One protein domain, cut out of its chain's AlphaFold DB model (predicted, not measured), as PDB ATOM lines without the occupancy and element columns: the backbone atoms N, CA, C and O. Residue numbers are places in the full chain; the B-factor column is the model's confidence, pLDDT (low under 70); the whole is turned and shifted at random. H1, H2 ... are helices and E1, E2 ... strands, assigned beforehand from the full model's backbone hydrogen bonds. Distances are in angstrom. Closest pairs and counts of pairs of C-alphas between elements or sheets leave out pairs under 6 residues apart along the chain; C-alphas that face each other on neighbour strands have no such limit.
ATOM      1  N   LEU A 337     -49.196  17.927 -19.878       90.94
ATOM      2  CA  LEU A 337     -47.763  17.728 -20.098       90.94
ATOM      3  C   LEU A 337     -47.041  19.057 -19.917       90.94
ATOM      4  O   LEU A 337     -47.581  20.099 -20.293       90.94
ATOM      5  N   GLU A 338     -45.828  19.027 -19.370       91.81
ATOM      6  CA  GLU A 338     -44.931  20.182 -19.451       91.81
ATOM      7  C   GLU A 338     -44.568  20.434 -20.911       91.81
ATOM      8  O   GLU A 338     -44.660  19.530 -21.738       91.81
ATOM      9  N   CYS A 339     -44.224  21.663 -21.269       93.62
ATOM     10  CA  CYS A 339     -43.973  21.997 -22.659       93.62
ATOM     11  C   CYS A 339     -42.913  23.075 -22.808       93.62
ATOM     12  O   CYS A 339     -43.011  24.131 -22.180       93.62
ATOM     13  N   ASP A 340     -41.955  22.821 -23.692       92.94
ATOM     14  CA  ASP A 340     -40.999  23.816 -24.160       92.94
ATOM     15  C   ASP A 340     -41.464  24.422 -25.488       92.94
ATOM     16  O   ASP A 340     -41.993  23.739 -26.368       92.94
ATOM     17  N   VAL A 341     -41.234  25.724 -25.643       90.31
ATOM     18  CA  VAL A 341     -41.600  26.489 -26.837       90.31
ATOM     19  C   VAL A 341     -40.340  26.838 -27.619       90.31
ATOM     20  O   VAL A 341     -39.567  27.716 -27.226       90.31
ATOM     21  N   VAL A 342     -40.155  26.184 -28.760       88.69
ATOM     22  CA  VAL A 342     -39.042  26.422 -29.679       88.69
ATOM     23  C   VAL A 342     -39.545  27.222 -30.871       88.69
ATOM     24  O   VAL A 342     -40.525  26.858 -31.504       88.69
ATOM     25  N   ARG A 343     -38.882  28.333 -31.188       86.44
ATOM     26  CA  ARG A 343     -39.208  29.161 -32.354       86.44
ATOM     27  C   ARG A 343     -38.104  29.017 -33.379       86.44
ATOM     28  O   ARG A 343     -36.935  28.984 -33.004       86.44
ATOM     29  N   PHE A 344     -38.478  28.948 -34.643       84.69
ATOM     30  CA  PHE A 344     -37.535  28.922 -35.749       84.69
ATOM     31  C   PHE A 344     -38.127  29.658 -36.943       84.69
ATOM     32  O   PHE A 344     -39.342  29.761 -37.089       84.69
ATOM     33  N   GLN A 345     -37.259  30.204 -37.784       79.69
ATOM     34  CA  GLN A 345     -37.660  30.834 -39.030       79.69
ATOM     35  C   GLN A 345     -37.315  29.901 -40.185       79.69
ATOM     36  O   GLN A 345     -36.280  29.234 -40.178       79.69
ATOM     37  N   ASN A 346     -38.216  29.843 -41.152       70.19
ATOM     38  CA  ASN A 346     -38.047  29.116 -42.387       70.19
ATOM     39  C   ASN A 346     -38.274  30.092 -43.545       70.19
ATOM     40  O   ASN A 346     -39.397  30.538 -43.772       70.19
ATOM     41  N   ASN A 347     -37.209  30.456 -44.262       74.38
ATOM     42  CA  ASN A 347     -37.253  31.491 -45.293       74.38
ATOM     43  C   ASN A 347     -37.888  32.792 -44.751       74.38
ATOM     44  O   ASN A 347     -37.309  33.471 -43.899       74.38
ATOM     45  N   LYS A 348     -39.092  33.148 -45.219       73.94
ATOM     46  CA  LYS A 348     -39.856  34.322 -44.755       73.94
ATOM     47  C   LYS A 348     -40.899  33.994 -43.682       73.94
ATOM     48  O   LYS A 348     -41.437  34.914 -43.071       73.94
ATOM     49  N   GLU A 349     -41.170  32.719 -43.439       77.25
ATOM     50  CA  GLU A 349     -42.204  32.256 -42.520       77.25
ATOM     51  C   GLU A 349     -41.626  31.997 -41.131       77.25
ATOM     52  O   GLU A 349     -40.564  31.391 -40.967       77.25
ATOM     53  N   LYS A 350     -42.331  32.452 -40.099       84.19
ATOM     54  CA  LYS A 350     -41.954  32.198 -38.708       84.19
ATOM     55  C   LYS A 350     -42.762  31.024 -38.196       84.19
ATOM     56  O   LYS A 350     -43.967  30.970 -38.402       84.19
ATOM     57  N   TRP A 351     -42.104  30.114 -37.499       85.62
ATOM     58  CA  TRP A 351     -42.691  28.884 -36.995       85.62
ATOM     59  C   TRP A 351     -42.458  28.748 -35.494       85.62
ATOM     60  O   TRP A 351     -41.469  29.230 -34.928       85.62
ATOM     61  N   VAL A 352     -43.379  28.048 -34.842       88.12
ATOM     62  CA  VAL A 352     -43.287  27.683 -33.433       88.12
ATOM     63  C   VAL A 352     -43.580  26.197 -33.255       88.12
ATOM     64  O   VAL A 352     -44.555  25.671 -33.787       88.12
ATOM     65  N   ALA A 353     -42.724  25.527 -32.491       90.00
ATOM     66  CA  ALA A 353     -42.878  24.162 -32.026       90.00
ATOM     67  C   ALA A 353     -43.102  24.139 -30.510       90.00
ATOM     68  O   ALA A 353     -42.377  24.771 -29.743       90.00
ATOM     69  N   PHE A 354     -44.095  23.372 -30.092       92.38
ATOM     70  CA  PHE A 354     -44.421  23.042 -28.716       92.38
ATOM     71  C   PHE A 354     -44.004  21.599 -28.482       92.38
ATOM     72  O   PHE A 354     -44.650  20.681 -28.992       92.38
ATOM     73  N   VAL A 355     -42.921  21.398 -27.740       93.38
ATOM     74  CA  VAL A 355     -42.428  20.066 -27.396       93.38
ATOM     75  C   VAL A 355     -42.998  19.697 -26.037       93.38
ATOM     76  O   VAL A 355     -42.573  20.219 -25.009       93.38
ATOM     77  N   GLY A 356     -43.996  18.818 -26.043       92.75
ATOM     78  CA  GLY A 356     -44.586  18.253 -24.840       92.75
ATOM     79  C   GLY A 356     -43.627  17.259 -24.199       92.75
ATOM     80  O   GLY A 356     -43.199  16.301 -24.844       92.75
ATOM     81  N   LEU A 357     -43.318  17.472 -22.926       88.69
ATOM     82  CA  LEU A 357     -42.405  16.664 -22.140       88.69
ATOM     83  C   LEU A 357     -43.166  15.759 -21.178       88.69
ATOM     84  O   LEU A 357     -44.059  16.196 -20.449       88.69
ATOM     85  N   LEU A 358     -42.747  14.497 -21.132       83.12
ATOM     86  CA  LEU A 358     -43.166  13.540 -20.120       83.12
ATOM     87  C   LEU A 358     -41.947  13.083 -19.323       83.12
ATOM     88  O   LEU A 358     -41.069  12.391 -19.848       83.12
ATOM     89  N   ASN A 359     -41.907  13.472 -18.047       76.06
ATOM     90  CA  ASN A 359     -40.783  13.243 -17.135       76.06
ATOM     91  C   ASN A 359     -39.456  13.823 -17.669       76.06
ATOM     92  O   ASN A 359     -38.406  13.196 -17.541       76.06
ATOM     93  N   GLY A 360     -39.513  15.002 -18.301       74.12
ATOM     94  CA  GLY A 360     -38.344  15.705 -18.845       74.12
ATOM     95  C   GLY A 360     -37.874  15.243 -20.230       74.12
ATOM     96  O   GLY A 360     -36.880  15.763 -20.720       74.12
ATOM     97  N   TYR A 361     -38.580  14.310 -20.875       76.25
ATOM     98  CA  TYR A 361     -38.252  13.821 -22.219       76.25
ATOM     99  C   TYR A 361     -39.318  14.207 -23.246       76.25
ATOM    100  O   TYR A 361     -40.503  14.167 -22.895       76.25
ATOM    101  N   PRO A 362     -38.945  14.467 -24.514       88.44
ATOM    102  CA  PRO A 362     -39.897  14.679 -25.600       88.44
ATOM    103  C   PRO A 362     -40.876  13.511 -25.728       88.44
ATOM    104  O   PRO A 362     -40.485  12.359 -25.898       88.44
ATOM    105  N   TYR A 363     -42.162  13.819 -25.621       87.94
ATOM    106  CA  TYR A 363     -43.257  12.855 -25.700       87.94
ATOM    107  C   TYR A 363     -44.165  13.139 -26.891       87.94
ATOM    108  O   TYR A 363     -44.653  12.221 -27.541       87.94
ATOM    109  N   GLU A 364     -44.401  14.411 -27.193       89.50
ATOM    110  CA  GLU A 364     -45.153  14.828 -28.370       89.50
ATOM    111  C   GLU A 364     -44.683  16.196 -28.846       89.50
ATOM    112  O   GLU A 364     -44.073  16.954 -28.094       89.50
ATOM    113  N   ILE A 365     -44.973  16.513 -30.101       90.44
ATOM    114  CA  ILE A 365     -44.639  17.799 -30.696       90.44
ATOM    115  C   ILE A 365     -45.846  18.349 -31.453       90.44
ATOM    116  O   ILE A 365     -46.520  17.631 -32.191       90.44
ATOM    117  N   PHE A 366     -46.109  19.639 -31.274       88.88
ATOM    118  CA  PHE A 366     -47.072  20.400 -32.067       88.88
ATOM    119  C   PHE A 366     -46.331  21.536 -32.748       88.88
ATOM    120  O   PHE A 366     -45.540  22.211 -32.100       88.88
ATOM    121  N   THR A 367     -46.580  21.777 -34.027       85.62
ATOM    122  CA  THR A 367     -45.881  22.828 -34.774       85.62
ATOM    123  C   THR A 367     -46.857  23.630 -35.609       85.62
ATOM    124  O   THR A 367     -47.711  23.031 -36.259       85.62
ATOM    125  N   GLY A 368     -46.690  24.948 -35.661       81.69
ATOM    126  CA  GLY A 368     -47.498  25.807 -36.521       81.69
ATOM    127  C   GLY A 368     -46.823  27.117 -36.881       81.69
ATOM    128  O   GLY A 368     -45.773  27.466 -36.334       81.69
ATOM    129  N   LEU A 369     -47.462  27.837 -37.799       80.12
ATOM    130  CA  LEU A 369     -47.049  29.169 -38.208       80.12
ATOM    131  C   LEU A 369     -47.253  30.163 -37.060       80.12
ATOM    132  O   LEU A 369     -48.265  30.165 -36.352       80.12
ATOM    133  N   GLN A 370     -46.258  31.017 -36.875       77.50
ATOM    134  CA  GLN A 370     -46.309  32.171 -35.999       77.50
ATOM    135  C   GLN A 370     -46.764  33.374 -36.835       77.50
ATOM    136  O   GLN A 370     -45.942  34.156 -37.313       77.50
ATOM    137  N   ASP A 371     -48.080  33.476 -37.006       73.75
ATOM    138  CA  ASP A 371     -48.782  34.530 -37.745       73.75
ATOM    139  C   ASP A 371     -49.831  35.195 -36.832       73.75
ATOM    140  O   ASP A 371     -50.336  34.556 -35.903       73.75
ATOM    141  N   ASP A 372     -50.110  36.474 -37.079       64.44
ATOM    142  CA  ASP A 372     -51.046  37.310 -36.330       64.44
ATOM    143  C   ASP A 372     -52.515  37.053 -36.727       64.44
ATOM    144  O   ASP A 372     -53.393  37.216 -35.876       64.44
ATOM    145  N   ASP A 373     -52.777  36.593 -37.960       62.81
ATOM    146  CA  ASP A 373     -54.140  36.373 -38.475       62.81
ATOM    147  C   ASP A 373     -54.612  34.909 -38.328       62.81
ATOM    148  O   ASP A 373     -55.649  34.642 -37.715       62.81
ATOM    149  N   GLU A 374     -53.846  33.940 -38.843       60.28
ATOM    150  CA  GLU A 374     -54.221  32.508 -38.857       60.28
ATOM    151  C   GLU A 374     -53.359  31.626 -37.926       60.28
ATOM    152  O   GLU A 374     -53.637  30.440 -37.741       60.28
ATOM    153  N   GLY A 375     -52.313  32.195 -37.318       65.69
ATOM    154  CA  GLY A 375     -51.281  31.458 -36.589       65.69
ATOM    155  C   GLY A 375     -51.379  31.508 -35.062       65.69
ATOM    156  O   GLY A 375     -52.415  31.783 -34.445       65.69
ATOM    157  N   ILE A 376     -50.258  31.179 -34.412       77.62
ATOM    158  CA  ILE A 376     -50.142  31.179 -32.952       77.62
ATOM    159  C   ILE A 376     -49.303  32.368 -32.474       77.62
ATOM    160  O   ILE A 376     -48.071  32.342 -32.499       77.62
ATOM    161  N   VAL A 377     -49.979  33.383 -31.932       77.56
ATOM    162  CA  VAL A 377     -49.330  34.550 -31.324       77.56
ATOM    163  C   VAL A 377     -48.928  34.250 -29.880       77.56
ATOM    164  O   VAL A 377     -49.766  34.047 -29.000       77.56
ATOM    165  N   LEU A 378     -47.620  34.272 -29.612       82.12
ATOM    166  CA  LEU A 378     -47.061  34.195 -28.262       82.12
ATOM    167  C   LEU A 378     -46.020  35.290 -28.019       82.12
ATOM    168  O   LEU A 378     -45.141  35.490 -28.862       82.12
ATOM    169  N   PRO A 379     -46.019  35.931 -26.831       84.25
ATOM    170  CA  PRO A 379     -44.939  36.825 -26.442       84.25
ATOM    171  C   PRO A 379     -43.584  36.111 -26.504       84.25
ATOM    172  O   PRO A 379     -43.451  34.969 -26.058       84.25
ATOM    173  N   LYS A 380     -42.546  36.807 -26.989       80.31
ATOM    174  CA  LYS A 380     -41.180  36.256 -27.101       80.31
ATOM    175  C   LYS A 380     -40.608  35.758 -25.767       80.31
ATOM    176  O   LYS A 380     -39.749  34.889 -25.763       80.31
ATOM    177  N   SER A 381     -41.090  36.284 -24.639       81.44
ATOM    178  CA  SER A 381     -40.647  35.879 -23.301       81.44
ATOM    179  C   SER A 381     -41.140  34.496 -22.863       81.44
ATOM    180  O   SER A 381     -40.715  34.018 -21.817       81.44
ATOM    181  N   VAL A 382     -42.065  33.874 -23.599       87.25
ATOM    182  CA  VAL A 382     -42.634  32.574 -23.226       87.25
ATOM    183  C   VAL A 382     -41.791  31.460 -23.834       87.25
ATOM    184  O   VAL A 382     -41.847  31.225 -25.042       87.25
ATOM    185  N   LEU A 383     -41.011  30.785 -22.994       87.44
ATOM    186  CA  LEU A 383     -40.170  29.649 -23.388       87.44
ATOM    187  C   LEU A 383     -40.713  28.307 -22.890       87.44
ATOM    188  O   LEU A 383     -40.347  27.275 -23.438       87.44
ATOM    189  N   LYS A 384     -41.578  28.322 -21.871       91.00
ATOM    190  CA  LYS A 384     -42.143  27.129 -21.238       91.00
ATOM    191  C   LYS A 384     -43.626  27.318 -20.929       91.00
ATOM    192  O   LYS A 384     -44.093  28.447 -20.775       91.00
ATOM    193  N   GLY A 385     -44.347  26.213 -20.819       92.50
ATOM    194  CA  GLY A 385     -45.754  26.164 -20.442       92.50
ATOM    195  C   GLY A 385     -46.232  24.729 -20.242       92.50
ATOM    196  O   GLY A 385     -45.452  23.848 -19.886       92.50
ATOM    197  N   LYS A 386     -47.524  24.496 -20.468       93.25
ATOM    198  CA  LYS A 386     -48.171  23.187 -20.360       93.25
ATOM    199  C   LYS A 386     -49.096  22.930 -21.541       93.25
ATOM    200  O   LYS A 386     -49.765  23.853 -21.995       93.25
ATOM    201  N   ILE A 387     -49.182  21.684 -21.996       92.69
ATOM    202  CA  ILE A 387     -50.169  21.244 -22.990       92.69
ATOM    203  C   ILE A 387     -51.257  20.447 -22.283       92.69
ATOM    204  O   ILE A 387     -50.987  19.416 -21.666       92.69
ATOM    205  N   ILE A 388     -52.499  20.898 -22.414       91.56
ATOM    206  CA  ILE A 388     -53.672  20.325 -21.760       91.56
ATOM    207  C   ILE A 388     -54.558  19.682 -22.826       91.56
ATOM    208  O   ILE A 388     -54.916  20.321 -23.812       91.56
ATOM    209  N   LYS A 389     -54.917  18.408 -22.644       88.38
ATOM    210  CA  LYS A 389     -55.893  17.723 -23.505       88.38
ATOM    211  C   LYS A 389     -57.277  17.780 -22.889       88.38
ATOM    212  O   LYS A 389     -57.495  17.325 -21.766       88.38
ATOM    213  N   HIS A 390     -58.217  18.229 -23.700       85.12
ATOM    214  CA  HIS A 390     -59.639  18.186 -23.429       85.12
ATOM    215  C   HIS A 390     -60.277  17.090 -24.283       85.12
ATOM    216  O   HIS A 390     -60.231  17.125 -25.512       85.12
ATOM    217  N   SER A 391     -60.843  16.081 -23.626       77.44
ATOM    218  CA  SER A 391     -61.644  15.036 -24.265       77.44
ATOM    219  C   SER A 391     -63.127  15.376 -24.142       77.44
ATOM    220  O   SER A 391     -63.603  15.621 -23.033       77.44
ATOM    221  N   PHE A 392     -63.851  15.336 -25.255       76.06
ATOM    222  CA  PHE A 392     -65.297  15.544 -25.304       76.06
ATOM    223  C   PHE A 392     -66.003  14.226 -25.630       76.06
ATOM    224  O   PHE A 392     -65.427  13.353 -26.274       76.06
ATOM    225  N   THR A 393     -67.251  14.069 -25.191       69.88
ATOM    226  CA  THR A 393     -68.030  12.835 -25.390       69.88
ATOM    227  C   THR A 393     -68.438  12.599 -26.847       69.88
ATOM    228  O   THR A 393     -68.565  11.445 -27.234       69.88
ATOM    229  N   ASN A 394     -68.581  13.658 -27.659       63.25
ATOM    230  CA  ASN A 394     -69.056  13.602 -29.053       63.25
ATOM    231  C   ASN A 394     -68.215  14.450 -30.041       63.25
ATOM    232  O   ASN A 394     -68.702  14.810 -31.108       63.25
ATOM    233  N   ALA A 395     -66.974  14.811 -29.695       69.94
ATOM    234  CA  ALA A 395     -66.104  15.639 -30.539       69.94
ATOM    235  C   ALA A 395     -64.627  15.209 -30.419       69.94
ATOM    236  O   ALA A 395     -64.249  14.618 -29.399       69.94
ATOM    237  N   PRO A 396     -63.779  15.475 -31.438       69.69
ATOM    238  CA  PRO A 396     -62.350  15.181 -31.371       69.69
ATOM    239  C   PRO A 396     -61.683  15.880 -30.177       69.69
ATOM    240  O   PRO A 396     -62.132  16.922 -29.705       69.69
ATOM    241  N   SER A 397     -60.610  15.279 -29.657       80.00
ATOM    242  CA  SER A 397     -59.876  15.861 -28.527       80.00
ATOM    243  C   SER A 397     -59.214  17.183 -28.927       80.00
ATOM    244  O   SER A 397     -58.507  17.220 -29.933       80.00
ATOM    245  N   ARG A 398     -59.386  18.219 -28.100       84.62
ATOM    246  CA  ARG A 398     -58.766  19.543 -28.264       84.62
ATOM    247  C   ARG A 398     -57.516  19.650 -27.396       84.62
ATOM    248  O   ARG A 398     -57.513  19.173 -26.259       84.62
ATOM    249  N   TYR A 399     -56.468  20.268 -27.930       88.56
ATOM    250  CA  TYR A 399     -55.205  20.489 -27.225       88.56
ATOM    251  C   TYR A 399     -54.965  21.982 -27.046       88.56
ATOM    252  O   TYR A 399     -54.941  22.718 -28.028       88.56
ATOM    253  N   ASP A 400     -54.755  22.407 -25.805       90.44
ATOM    254  CA  ASP A 400     -54.590  23.812 -25.439       90.44
ATOM    255  C   ASP A 400     -53.199  24.022 -24.823       90.44
ATOM    256  O   ASP A 400     -52.711  23.170 -24.078       90.44
ATOM    257  N   PHE A 401     -52.550  25.148 -25.118       92.50
ATOM    258  CA  PHE A 401     -51.274  25.531 -24.508       92.50
ATOM    259  C   PHE A 401     -51.500  26.587 -23.429       92.50
ATOM    260  O   PHE A 401     -52.060  27.642 -23.702       92.50
ATOM    261  N   GLN A 402     -51.034  26.343 -22.210       93.12
ATOM    262  CA  GLN A 402     -51.147  27.276 -21.092       93.12
ATOM    263  C   GLN A 402     -49.767  27.733 -20.622       93.12
ATOM    264  O   GLN A 402     -48.882  26.914 -20.392       93.12
ATOM    265  N   PHE A 403     -49.594  29.035 -20.415       92.31
ATOM    266  CA  PHE A 403     -48.375  29.609 -19.843       92.31
ATOM    267  C   PHE A 403     -48.701  30.676 -18.798       92.31
ATOM    268  O   PHE A 403     -49.801  31.232 -18.771       92.31
ATOM    269  N   GLU A 404     -47.733  30.979 -17.937       88.00
ATOM    270  CA  GLU A 404     -47.840  32.055 -16.953       88.00
ATOM    271  C   GLU A 404     -47.154  33.316 -17.482       88.00
ATOM    272  O   GLU A 404     -46.022  33.284 -17.967       88.00
ATOM    273  N   ASN A 405     -47.858  34.446 -17.436       82.12
ATOM    274  CA  ASN A 405     -47.282  35.725 -17.831       82.12
ATOM    275  C   ASN A 405     -46.359  36.286 -16.730       82.12
ATOM    276  O   ASN A 405     -46.337  35.798 -15.603       82.12
ATOM    277  N   LYS A 406     -45.634  37.377 -17.020       79.44
ATOM    278  CA  LYS A 406     -44.711  38.024 -16.058       79.44
ATOM    279  C   LYS A 406     -45.364  38.470 -14.737       79.44
ATOM    280  O   LYS A 406     -44.652  38.829 -13.808       79.44
ATOM    281  N   ARG A 407     -46.697  38.506 -14.666       80.56
ATOM    282  CA  ARG A 407     -47.483  38.884 -13.482       80.56
ATOM    283  C   ARG A 407     -48.098  37.667 -12.771       80.56
ATOM    284  O   ARG A 407     -48.886  37.857 -11.854       80.56
ATOM    285  N   GLY A 408     -47.769  36.442 -13.193       78.06
ATOM    286  CA  GLY A 408     -48.264  35.192 -12.609       78.06
ATOM    287  C   GLY A 408     -49.674  34.785 -13.052       78.06
ATOM    288  O   GLY A 408     -50.228  33.828 -12.515       78.06
ATOM    289  N   TYR A 409     -50.284  35.477 -14.021       84.25
ATOM    290  CA  TYR A 409     -51.595  35.079 -14.542       84.25
ATOM    291  C   TYR A 409     -51.454  34.022 -15.633       84.25
ATOM    292  O   TYR A 409     -50.649  34.159 -16.560       84.25
ATOM    293  N   LYS A 410     -52.305  32.999 -15.547       88.38
ATOM    294  CA  LYS A 410     -52.410  31.931 -16.539       88.38
ATOM    295  C   LYS A 410     -53.095  32.455 -17.795       88.38
ATOM    296  O   LYS A 410     -54.192  33.000 -17.726       88.38
ATOM    297  N   THR A 411     -52.438  32.282 -18.932       88.75
ATOM    298  CA  THR A 411     -52.974  32.573 -20.263       88.75
ATOM    299  C   THR A 411     -53.040  31.261 -21.034       88.75
ATOM    300  O   THR A 411     -52.056  30.523 -21.062       88.75
ATOM    301  N   THR A 412     -54.189  30.966 -21.641       88.62
ATOM    302  CA  THR A 412     -54.403  29.743 -22.422       88.62
ATOM    303  C   THR A 412     -54.593  30.104 -23.889       88.62
ATOM    304  O   THR A 412     -55.433  30.936 -24.225       88.62
ATOM    305  N   VAL A 413     -53.821  29.462 -24.754       87.06
ATOM    306  CA  VAL A 413     -54.011  29.446 -26.199       87.06
ATOM    307  C   VAL A 413     -54.763  28.167 -26.541       87.06
ATOM    308  O   VAL A 413     -54.208  27.072 -26.451       87.06
ATOM    309  N   GLU A 414     -56.041  28.304 -26.881       87.12
ATOM    310  CA  GLU A 414     -56.891  27.156 -27.194       87.12
ATOM    311  C   GLU A 414     -56.694  26.657 -28.629       87.12
ATOM    312  O   GLU A 414     -56.361  27.429 -29.534       87.12
ATOM    313  N   GLY A 415     -56.950  25.363 -28.824       82.62
ATOM    314  CA  GLY A 415     -57.108  24.773 -30.149       82.62
ATOM    315  C   GLY A 415     -55.814  24.683 -30.947       82.62
ATOM    316  O   GLY A 415     -55.838  24.919 -32.150       82.62
ATOM    317  N   LEU A 416     -54.693  24.309 -30.313       81.25
ATOM    318  CA  LEU A 416     -53.422  24.075 -31.009       81.25
ATOM    319  C   LEU A 416     -53.649  23.202 -32.247       81.25
ATOM    320  O   LEU A 416     -53.368  23.630 -33.354       81.25
ATOM    321  N   SER A 417     -54.271  22.033 -32.072       71.25
ATOM    322  CA  SER A 417     -54.528  21.052 -33.138       71.25
ATOM    323  C   SER A 417     -55.386  21.540 -34.311       71.25
ATOM    324  O   SER A 417     -55.410  20.869 -35.339       71.25
ATOM    325  N   GLU A 418     -56.118  22.645 -34.154       71.06
ATOM    326  CA  GLU A 418     -57.028  23.203 -35.167       71.06
ATOM    327  C   GLU A 418     -56.409  24.394 -35.912       71.06
ATOM    328  O   GLU A 418     -56.877  24.751 -36.988       71.06
ATOM    329  N   LYS A 419     -55.326  24.973 -35.379       69.81
ATOM    330  CA  LYS A 419     -54.604  26.119 -35.956       69.81
ATOM    331  C   LYS A 419     -53.481  25.714 -36.915       69.81
ATOM    332  O   LYS A 419     -52.588  26.506 -37.206       69.81
ATOM    333  N   PHE A 420     -53.475  24.462 -37.364       69.69
ATOM    334  CA  PHE A 420     -52.392  23.900 -38.163       69.69
ATOM    335  C   PHE A 420     -52.888  23.465 -39.533       69.69
ATOM    336  O   PHE A 420     -53.960  22.871 -39.662       69.69
ATOM    337  N   ASN A 421     -52.058  23.686 -40.552       72.62
ATOM    338  CA  ASN A 421     -52.293  23.096 -41.860       72.62
ATOM    339  C   ASN A 421     -52.327  21.546 -41.721       72.62
ATOM    340  O   ASN A 421     -51.431  20.969 -41.087       72.62
ATOM    341  N   PRO A 422     -53.354  20.867 -42.280       72.38
ATOM    342  CA  PRO A 422     -53.571  19.427 -42.118       72.38
ATOM    343  C   PRO A 422     -52.377  18.537 -42.480       72.38
ATOM    344  O   PRO A 422     -52.209  17.471 -41.887       72.38
ATOM    345  N   GLU A 423     -51.550  18.956 -43.438       72.56
ATOM    346  CA  GLU A 423     -50.390  18.192 -43.891       72.56
ATOM    347  C   GLU A 423     -49.294  18.146 -42.816       72.56
ATOM    348  O   GLU A 423     -48.928  17.064 -42.349       72.56
ATOM    349  N   TYR A 424     -48.868  19.306 -42.308       76.50
ATOM    350  CA  TYR A 424     -47.910  19.412 -41.197       76.50
ATOM    351  C   TYR A 424     -48.420  18.745 -39.920       76.50
ATOM    352  O   TYR A 424     -47.655  18.141 -39.166       76.50
ATOM    353  N   TRP A 425     -49.732  18.799 -39.689       76.81
ATOM    354  CA  TRP A 425     -50.356  18.144 -38.548       76.81
ATOM    355  C   TRP A 425     -50.226  16.615 -38.588       76.81
ATOM    356  O   TRP A 425     -50.005  15.986 -37.550       76.81
ATOM    357  N   ASN A 426     -50.320  15.999 -39.769       79.50
ATOM    358  CA  ASN A 426     -50.130  14.555 -39.910       79.50
ATOM    359  C   ASN A 426     -48.679  14.141 -39.626       79.50
ATOM    360  O   ASN A 426     -48.461  13.134 -38.948       79.50
ATOM    361  N   TYR A 427     -47.696  14.942 -40.043       79.81
ATOM    362  CA  TYR A 427     -46.292  14.694 -39.705       79.81
ATOM    363  C   TYR A 427     -46.010  14.913 -38.219       79.81
ATOM    364  O   TYR A 427     -45.387  14.063 -37.586       79.81
ATOM    365  N   ALA A 428     -46.541  15.977 -37.615       82.50
ATOM    366  CA  ALA A 428     -46.439  16.196 -36.173       82.50
ATOM    367  C   ALA A 428     -47.058  15.035 -35.369       82.50
ATOM    368  O   ALA A 428     -46.492  14.607 -34.362       82.50
ATOM    369  N   LYS A 429     -48.176  14.456 -35.838       82.56
ATOM    370  CA  LYS A 429     -48.761  13.226 -35.272       82.56
ATOM    371  C   LYS A 429     -47.854  12.009 -35.432       82.56
ATOM    372  O   LYS A 429     -47.742  11.249 -34.474       82.56
ATOM    373  N   LEU A 430     -47.237  11.813 -36.598       82.19
ATOM    374  CA  LEU A 430     -46.303  10.710 -36.842       82.19
ATOM    375  C   LEU A 430     -45.096  10.807 -35.903       82.19
ATOM    376  O   LEU A 430     -44.805   9.854 -35.185       82.19
ATOM    377  N   ILE A 431     -44.462  11.979 -35.846       87.44
ATOM    378  CA  ILE A 431     -43.311  12.258 -34.978       87.44
ATOM    379  C   ILE A 431     -43.711  12.089 -33.512       87.44
ATOM    380  O   ILE A 431     -43.023  11.408 -32.761       87.44
ATOM    381  N   SER A 432     -44.871  12.613 -33.108       86.56
ATOM    382  CA  SER A 432     -45.419  12.378 -31.766       86.56
ATOM    383  C   SER A 432     -45.680  10.898 -31.498       86.56
ATOM    384  O   SER A 432     -45.481  10.443 -30.382       86.56
ATOM    385  N   GLY A 433     -46.112  10.126 -32.494       79.19
ATOM    386  CA  GLY A 433     -46.229   8.675 -32.393       79.19
ATOM    387  C   GLY A 433     -44.882   8.057 -32.046       79.19
ATOM    388  O   GLY A 433     -44.751   7.422 -31.006       79.19
ATOM    389  N   VAL A 434     -43.866   8.326 -32.859       82.38
ATOM    390  CA  VAL A 434     -42.499   7.822 -32.670       82.38
ATOM    391  C   VAL A 434     -41.914   8.223 -31.304       82.38
ATOM    392  O   VAL A 434     -41.361   7.378 -30.599       82.38
ATOM    393  N   LEU A 435     -42.113   9.474 -30.877       83.81
ATOM    394  CA  LEU A 435     -41.705   9.973 -29.556       83.81
ATOM    395  C   LEU A 435     -42.430   9.252 -28.405       83.81
ATOM    396  O   LEU A 435     -41.809   8.901 -27.400       83.81
ATOM    397  N   ARG A 436     -43.729   8.954 -28.549       78.56
ATOM    398  CA  ARG A 436     -44.501   8.168 -27.563       78.56
ATOM    399  C   ARG A 436     -44.012   6.732 -27.437       78.56
ATOM    400  O   ARG A 436     -44.060   6.183 -26.337       78.56
ATOM    401  N   TYR A 437     -43.525   6.151 -28.533       72.56
ATOM    402  CA  TYR A 437     -42.847   4.852 -28.538       72.56
ATOM    403  C   TYR A 437     -41.424   4.918 -27.962       72.56
ATOM    404  O   TYR A 437     -40.744   3.897 -27.936       72.56
ATOM    405  N   ARG A 438     -40.985   6.085 -27.461       68.31
ATOM    406  CA  ARG A 438     -39.681   6.295 -26.813       68.31
ATOM    407  C   ARG A 438     -38.508   5.846 -27.689       68.31
ATOM    408  O   ARG A 438     -37.503   5.361 -27.177       68.31
ATOM    409  N   MET A 439     -38.635   6.028 -29.005       71.19
ATOM    410  CA  MET A 439     -37.513   5.851 -29.921       71.19
ATOM    411  C   MET A 439     -36.364   6.795 -29.502       71.19
ATOM    412  O   MET A 439     -36.655   7.948 -29.166       71.19
ATOM    413  N   PRO A 440     -35.094   6.337 -29.503       73.75
ATOM    414  CA  PRO A 440     -33.940   7.186 -29.204       73.75
ATOM    415  C   PRO A 440     -33.979   8.490 -30.003       73.75
ATOM    416  O   PRO A 440     -34.294   8.468 -31.196       73.75
ATOM    417  N   ILE A 441     -33.705   9.623 -29.351       80.88
ATOM    418  CA  ILE A 441     -33.929  10.954 -29.937       80.88
ATOM    419  C   ILE A 441     -33.081  11.166 -31.195       80.88
ATOM    420  O   ILE A 441     -33.539  11.792 -32.148       80.88
ATOM    421  N   GLU A 442     -31.901  10.553 -31.241       78.12
ATOM    422  CA  GLU A 442     -30.984  10.524 -32.375       78.12
ATOM    423  C   GLU A 442     -31.634   9.838 -33.586       78.12
ATOM    424  O   GLU A 442     -31.585  10.345 -34.706       78.12
ATOM    425  N   HIS A 443     -32.326   8.715 -33.367       77.81
ATOM    426  CA  HIS A 443     -33.053   8.006 -34.422       77.81
ATOM    427  C   HIS A 443     -34.297   8.774 -34.870       77.81
ATOM    428  O   HIS A 443     -34.616   8.778 -36.057       77.81
ATOM    429  N   VAL A 444     -34.978   9.469 -33.950       83.50
ATOM    430  CA  VAL A 444     -36.101  10.351 -34.306       83.50
ATOM    431  C   VAL A 444     -35.623  11.510 -35.175       83.50
ATOM    432  O   VAL A 444     -36.271  11.829 -36.166       83.50
ATOM    433  N   ILE A 445     -34.478  12.106 -34.847       84.94
ATOM    434  CA  ILE A 445     -33.846  13.168 -35.634       84.94
ATOM    435  C   ILE A 445     -33.502  12.667 -37.039       84.94
ATOM    436  O   ILE A 445     -33.915  13.293 -38.013       84.94
ATOM    437  N   LYS A 446     -32.846  11.505 -37.161       81.50
ATOM    438  CA  LYS A 446     -32.544  10.893 -38.467       81.50
ATOM    439  C   LYS A 446     -33.811  10.604 -39.270       81.50
ATOM    440  O   LYS A 446     -33.868  10.907 -40.459       81.50
ATOM    441  N   LEU A 447     -34.845  10.069 -38.618       82.38
ATOM    442  CA  LEU A 447     -36.139   9.835 -39.250       82.38
ATOM    443  C   LEU A 447     -36.732  11.143 -39.787       82.38
ATOM    444  O   LEU A 447     -37.096  11.185 -40.958       82.38
ATOM    445  N   VAL A 448     -36.782  12.204 -38.970       85.38
ATOM    446  CA  VAL A 448     -37.295  13.528 -39.368       85.38
ATOM    447  C   VAL A 448     -36.492  14.112 -40.530       85.38
ATOM    448  O   VAL A 448     -37.098  14.614 -41.473       85.38
ATOM    449  N   GLY A 449     -35.162  14.003 -40.505       79.75
ATOM    450  CA  GLY A 449     -34.296  14.472 -41.591       79.75
ATOM    451  C   GLY A 449     -34.451  13.664 -42.885       79.75
ATOM    452  O   GLY A 449     -34.335  14.214 -43.978       79.75
ATOM    453  N   SER A 450     -34.784  12.372 -42.791       75.88
ATOM    454  CA  SER A 450     -35.028  11.516 -43.964       75.88
ATOM    455  C   SER A 450     -36.389  11.727 -44.640       75.88
ATOM    456  O   SER A 450     -36.615  11.191 -45.727       75.88
ATOM    457  N   LEU A 451     -37.297  12.504 -44.033       75.56
ATOM    458  CA  LEU A 451     -38.590  12.855 -44.626       75.56
ATOM    459  C   LEU A 451     -38.381  13.842 -45.789       75.56
ATOM    460  O   LEU A 451     -38.603  15.040 -45.647       75.56
ATOM    461  N   GLN A 452     -37.952  13.341 -46.949       61.25
ATOM    462  CA  GLN A 452     -37.871  14.125 -48.182       61.25
ATOM    463  C   GLN A 452     -39.237  14.155 -48.864       61.25
ATOM    464  O   GLN A 452     -39.736  13.135 -49.348       61.25
ATOM    465  N   LEU A 453     -39.855  15.333 -48.900       59.97
ATOM    466  CA  LEU A 453     -41.184  15.530 -49.471       59.97
ATOM    467  C   LEU A 453     -41.117  16.412 -50.716       59.97
ATOM    468  O   LEU A 453     -40.138  17.118 -50.960       59.97
ATOM    469  N   LYS A 454     -42.164  16.332 -51.545       54.06
ATOM    470  CA  LYS A 454     -42.218  16.977 -52.871       54.06
ATOM    471  C   LYS A 454     -42.253  18.512 -52.819       54.06
ATOM    472  O   LYS A 454     -42.092  19.133 -53.863       54.06
ATOM    473  N   ASP A 455     -42.481  19.097 -51.644       65.31
ATOM    474  CA  ASP A 455     -42.595  20.538 -51.427       65.31
ATOM    475  C   ASP A 455     -41.387  21.057 -50.623       65.31
ATOM    476  O   ASP A 455     -41.084  20.563 -49.532       65.31
ATOM    477  N   GLU A 456     -40.688  22.060 -51.162       62.25
ATOM    478  CA  GLU A 456     -39.507  22.680 -50.541       62.25
ATOM    479  C   GLU A 456     -39.822  23.345 -49.189       62.25
ATOM    480  O   GLU A 456     -38.958  23.400 -48.306       62.25
ATOM    481  N   SER A 457     -41.064  23.803 -48.991       64.81
ATOM    482  CA  SER A 457     -41.514  24.396 -47.724       64.81
ATOM    483  C   SER A 457     -41.536  23.375 -46.578       64.81
ATOM    484  O   SER A 457     -41.207  23.706 -45.434       64.81
ATOM    485  N   ILE A 458     -41.808  22.103 -46.888       65.69
ATOM    486  CA  ILE A 458     -41.839  21.030 -45.892       65.69
ATOM    487  C   ILE A 458     -40.424  20.578 -45.522       65.69
ATOM    488  O   ILE A 458     -40.140  20.394 -44.340       65.69
ATOM    489  N   ASN A 459     -39.514  20.476 -46.496       70.00
ATOM    490  CA  ASN A 459     -38.115  20.084 -46.249       70.00
ATOM    491  C   ASN A 459     -37.363  21.091 -45.359       70.00
ATOM    492  O   ASN A 459     -36.372  20.775 -44.710       70.00
ATOM    493  N   THR A 460     -37.821  22.334 -45.326       73.12
ATOM    494  CA  THR A 460     -37.245  23.376 -44.477       73.12
ATOM    495  C   THR A 460     -37.940  23.464 -43.109       73.12
ATOM    496  O   THR A 460     -37.299  23.792 -42.105       73.12
ATOM    497  N   TRP A 461     -39.217  23.073 -43.025       81.56
ATOM    498  CA  TRP A 461     -39.911  22.814 -41.761       81.56
ATOM    499  C   TRP A 461     -39.312  21.615 -41.003       81.56
ATOM    500  O   TRP A 461     -39.090  21.731 -39.795       81.56
ATOM    501  N   THR A 462     -38.982  20.507 -41.682       81.44
ATOM    502  CA  THR A 462     -38.348  19.324 -41.061       81.44
ATOM    503  C   THR A 462     -37.022  19.686 -40.397       81.44
ATOM    504  O   THR A 462     -36.812  19.325 -39.241       81.44
ATOM    505  N   ASN A 463     -36.193  20.512 -41.046       81.31
ATOM    506  CA  ASN A 463     -34.958  21.050 -40.459       81.31
ATOM    507  C   ASN A 463     -35.222  21.851 -39.170       81.31
ATOM    508  O   ASN A 463     -34.453  21.803 -38.208       81.31
ATOM    509  N   GLY A 464     -36.322  22.608 -39.122       83.25
ATOM    510  CA  GLY A 464     -36.739  23.340 -37.928       83.25
ATOM    511  C   GLY A 464     -37.142  22.425 -36.770       83.25
ATOM    512  O   GLY A 464     -36.750  22.668 -35.626       83.25
ATOM    513  N   VAL A 465     -37.872  21.350 -37.073       86.06
ATOM    514  CA  VAL A 465     -38.253  20.319 -36.098       86.06
ATOM    515  C   VAL A 465     -37.038  19.551 -35.593       86.06
ATOM    516  O   VAL A 465     -36.902  19.350 -34.388       86.06
ATOM    517  N   GLU A 466     -36.118  19.192 -36.483       87.06
ATOM    518  CA  GLU A 466     -34.851  18.558 -36.129       87.06
ATOM    519  C   GLU A 466     -34.074  19.403 -35.110       87.06
ATOM    520  O   GLU A 466     -33.701  18.909 -34.045       87.06
ATOM    521  N   ARG A 467     -33.907  20.705 -35.374       82.06
ATOM    522  CA  ARG A 467     -33.254  21.634 -34.435       82.06
ATOM    523  C   ARG A 467     -33.978  21.737 -33.095       82.06
ATOM    524  O   ARG A 467     -33.332  21.902 -32.062       82.06
ATOM    525  N   ALA A 468     -35.308  21.660 -33.091       85.06
ATOM    526  CA  ALA A 468     -36.077  21.661 -31.851       85.06
ATOM    527  C   ALA A 468     -35.813  20.400 -31.016       85.06
ATOM    528  O   ALA A 468     -35.704  20.499 -29.795       85.06
ATOM    529  N   LEU A 469     -35.664  19.245 -31.670       87.44
ATOM    530  CA  LEU A 469     -35.415  17.960 -31.017       87.44
ATOM    531  C   LEU A 469     -33.947  17.760 -30.603       87.44
ATOM    532  O   LEU A 469     -33.700  17.131 -29.576       87.44
ATOM    533  N   LYS A 470     -32.984  18.353 -31.321       83.81
ATOM    534  CA  LYS A 470     -31.544  18.305 -30.986       83.81
ATOM    535  C   LYS A 470     -31.226  18.781 -29.564       83.81
ATOM    536  O   LYS A 470     -30.302  18.270 -28.947       83.81
TER     537      LYS A 470
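AT A GLANCE: This is residues 337 to 470 of the 513 residues of an uncharacterized protein of Prevotella sp. oral taxon 299 str. F0039 (UniProt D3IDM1). A strongly twisted, curled antiparallel sheet of six strands has three helices packed at one end: H3 over one face of E1, E2 and E3, H1 along E3, and H2 against H1 and H3, away from the sheet. E4, E5 and E6 turn away from the helices toward the other end of the longest axis. The printed part has 134 residues, with six named strands and then three named helices, E1 E2 E3 E4 E5 E6 H1 H2 H3; the order across the sheet is E3 E2 E1 E4 E5 E6. The class is mixed, helices and strands. The whole is compact, with a radius of gyration of the C-alphas of 14.5 A, and rounded, spanning 41 by 34 by 31 A.

HOW THE PARTS SIT: E1, residues 337 to 346, and E2, residues 349 to 358, form a hairpin; N 342 and O 353 are 2.8 A apart, within hydrogen-bond range. E3, residues 361 to 369, forms a hairpin with E2, with N 354 and O 366 at 2.7 A, and bends by 60 degrees at residue 364. E1 E2 E3 are a meander, each strand the antiparallel neighbour of the one before. E4, residues 384 to 390, is the antiparallel neighbour of E1, at 113 degrees between directions, with N 339 and O 385 at 2.9 A. E1 E2 E3 E4 are a Greek key, a meander whose first strand also neighbours the fourth. E5, residues 398 to 404, and E6, residues 410 to 413, make a second meander with E4: N 388 and O 400 are 2.8 A apart, N 403 and O 411 2.9 A. H1, residues 422 to 436, is on the sheet, over E3 and along it at 8 degrees on the local plane, at a height over the sheet of 5.5 A; the closest C-alphas, of Glu 364 and Ser 432, are 4.2 A apart. H2, residues 441 to 450, is not on the sheet; it touches residues 431 to 435 of H1, closest C-alphas Val 434 and Val 444, 7.1 A. H3, residues 456 to 470, is on one face of the sheet, giving two layers, helix on sheet; its closest C-alpha pair with E1 is Val 342 and Ala 468, 6.0 A. H2 and H3 touch, a helical hairpin at a shallow tilt of 9 degrees, opposite ways, closest C-alphas Ile 445 and Glu 466, 5.5 A. Every O i to N i+4 pair is within hydrogen-bond range in H1 and H2, and 10 of 11 in H3.

IN THESE COORDINATES: E1 begins at C-alpha 337 (-47.763, 17.728, -20.098) and is 26.8 A long; E2 is 29.2 A and E3 23.8 A. H1 is 20.5 A long. H3, 21.6 A, ends at C-alpha 470 (-31.544, 18.305, -30.986).

THE WHOLE: The C-alphas farthest apart, of Arg 407 and Lys 454, are 45.4 A apart. The printed part has no cut. The link from E3 to E4, residues 370 to 383, is long. Mean pLDDT of the printed part is 80.6; residues 372 to 375, 393 to 396, 419 to 420, 438 and 452 to 458 are under 70.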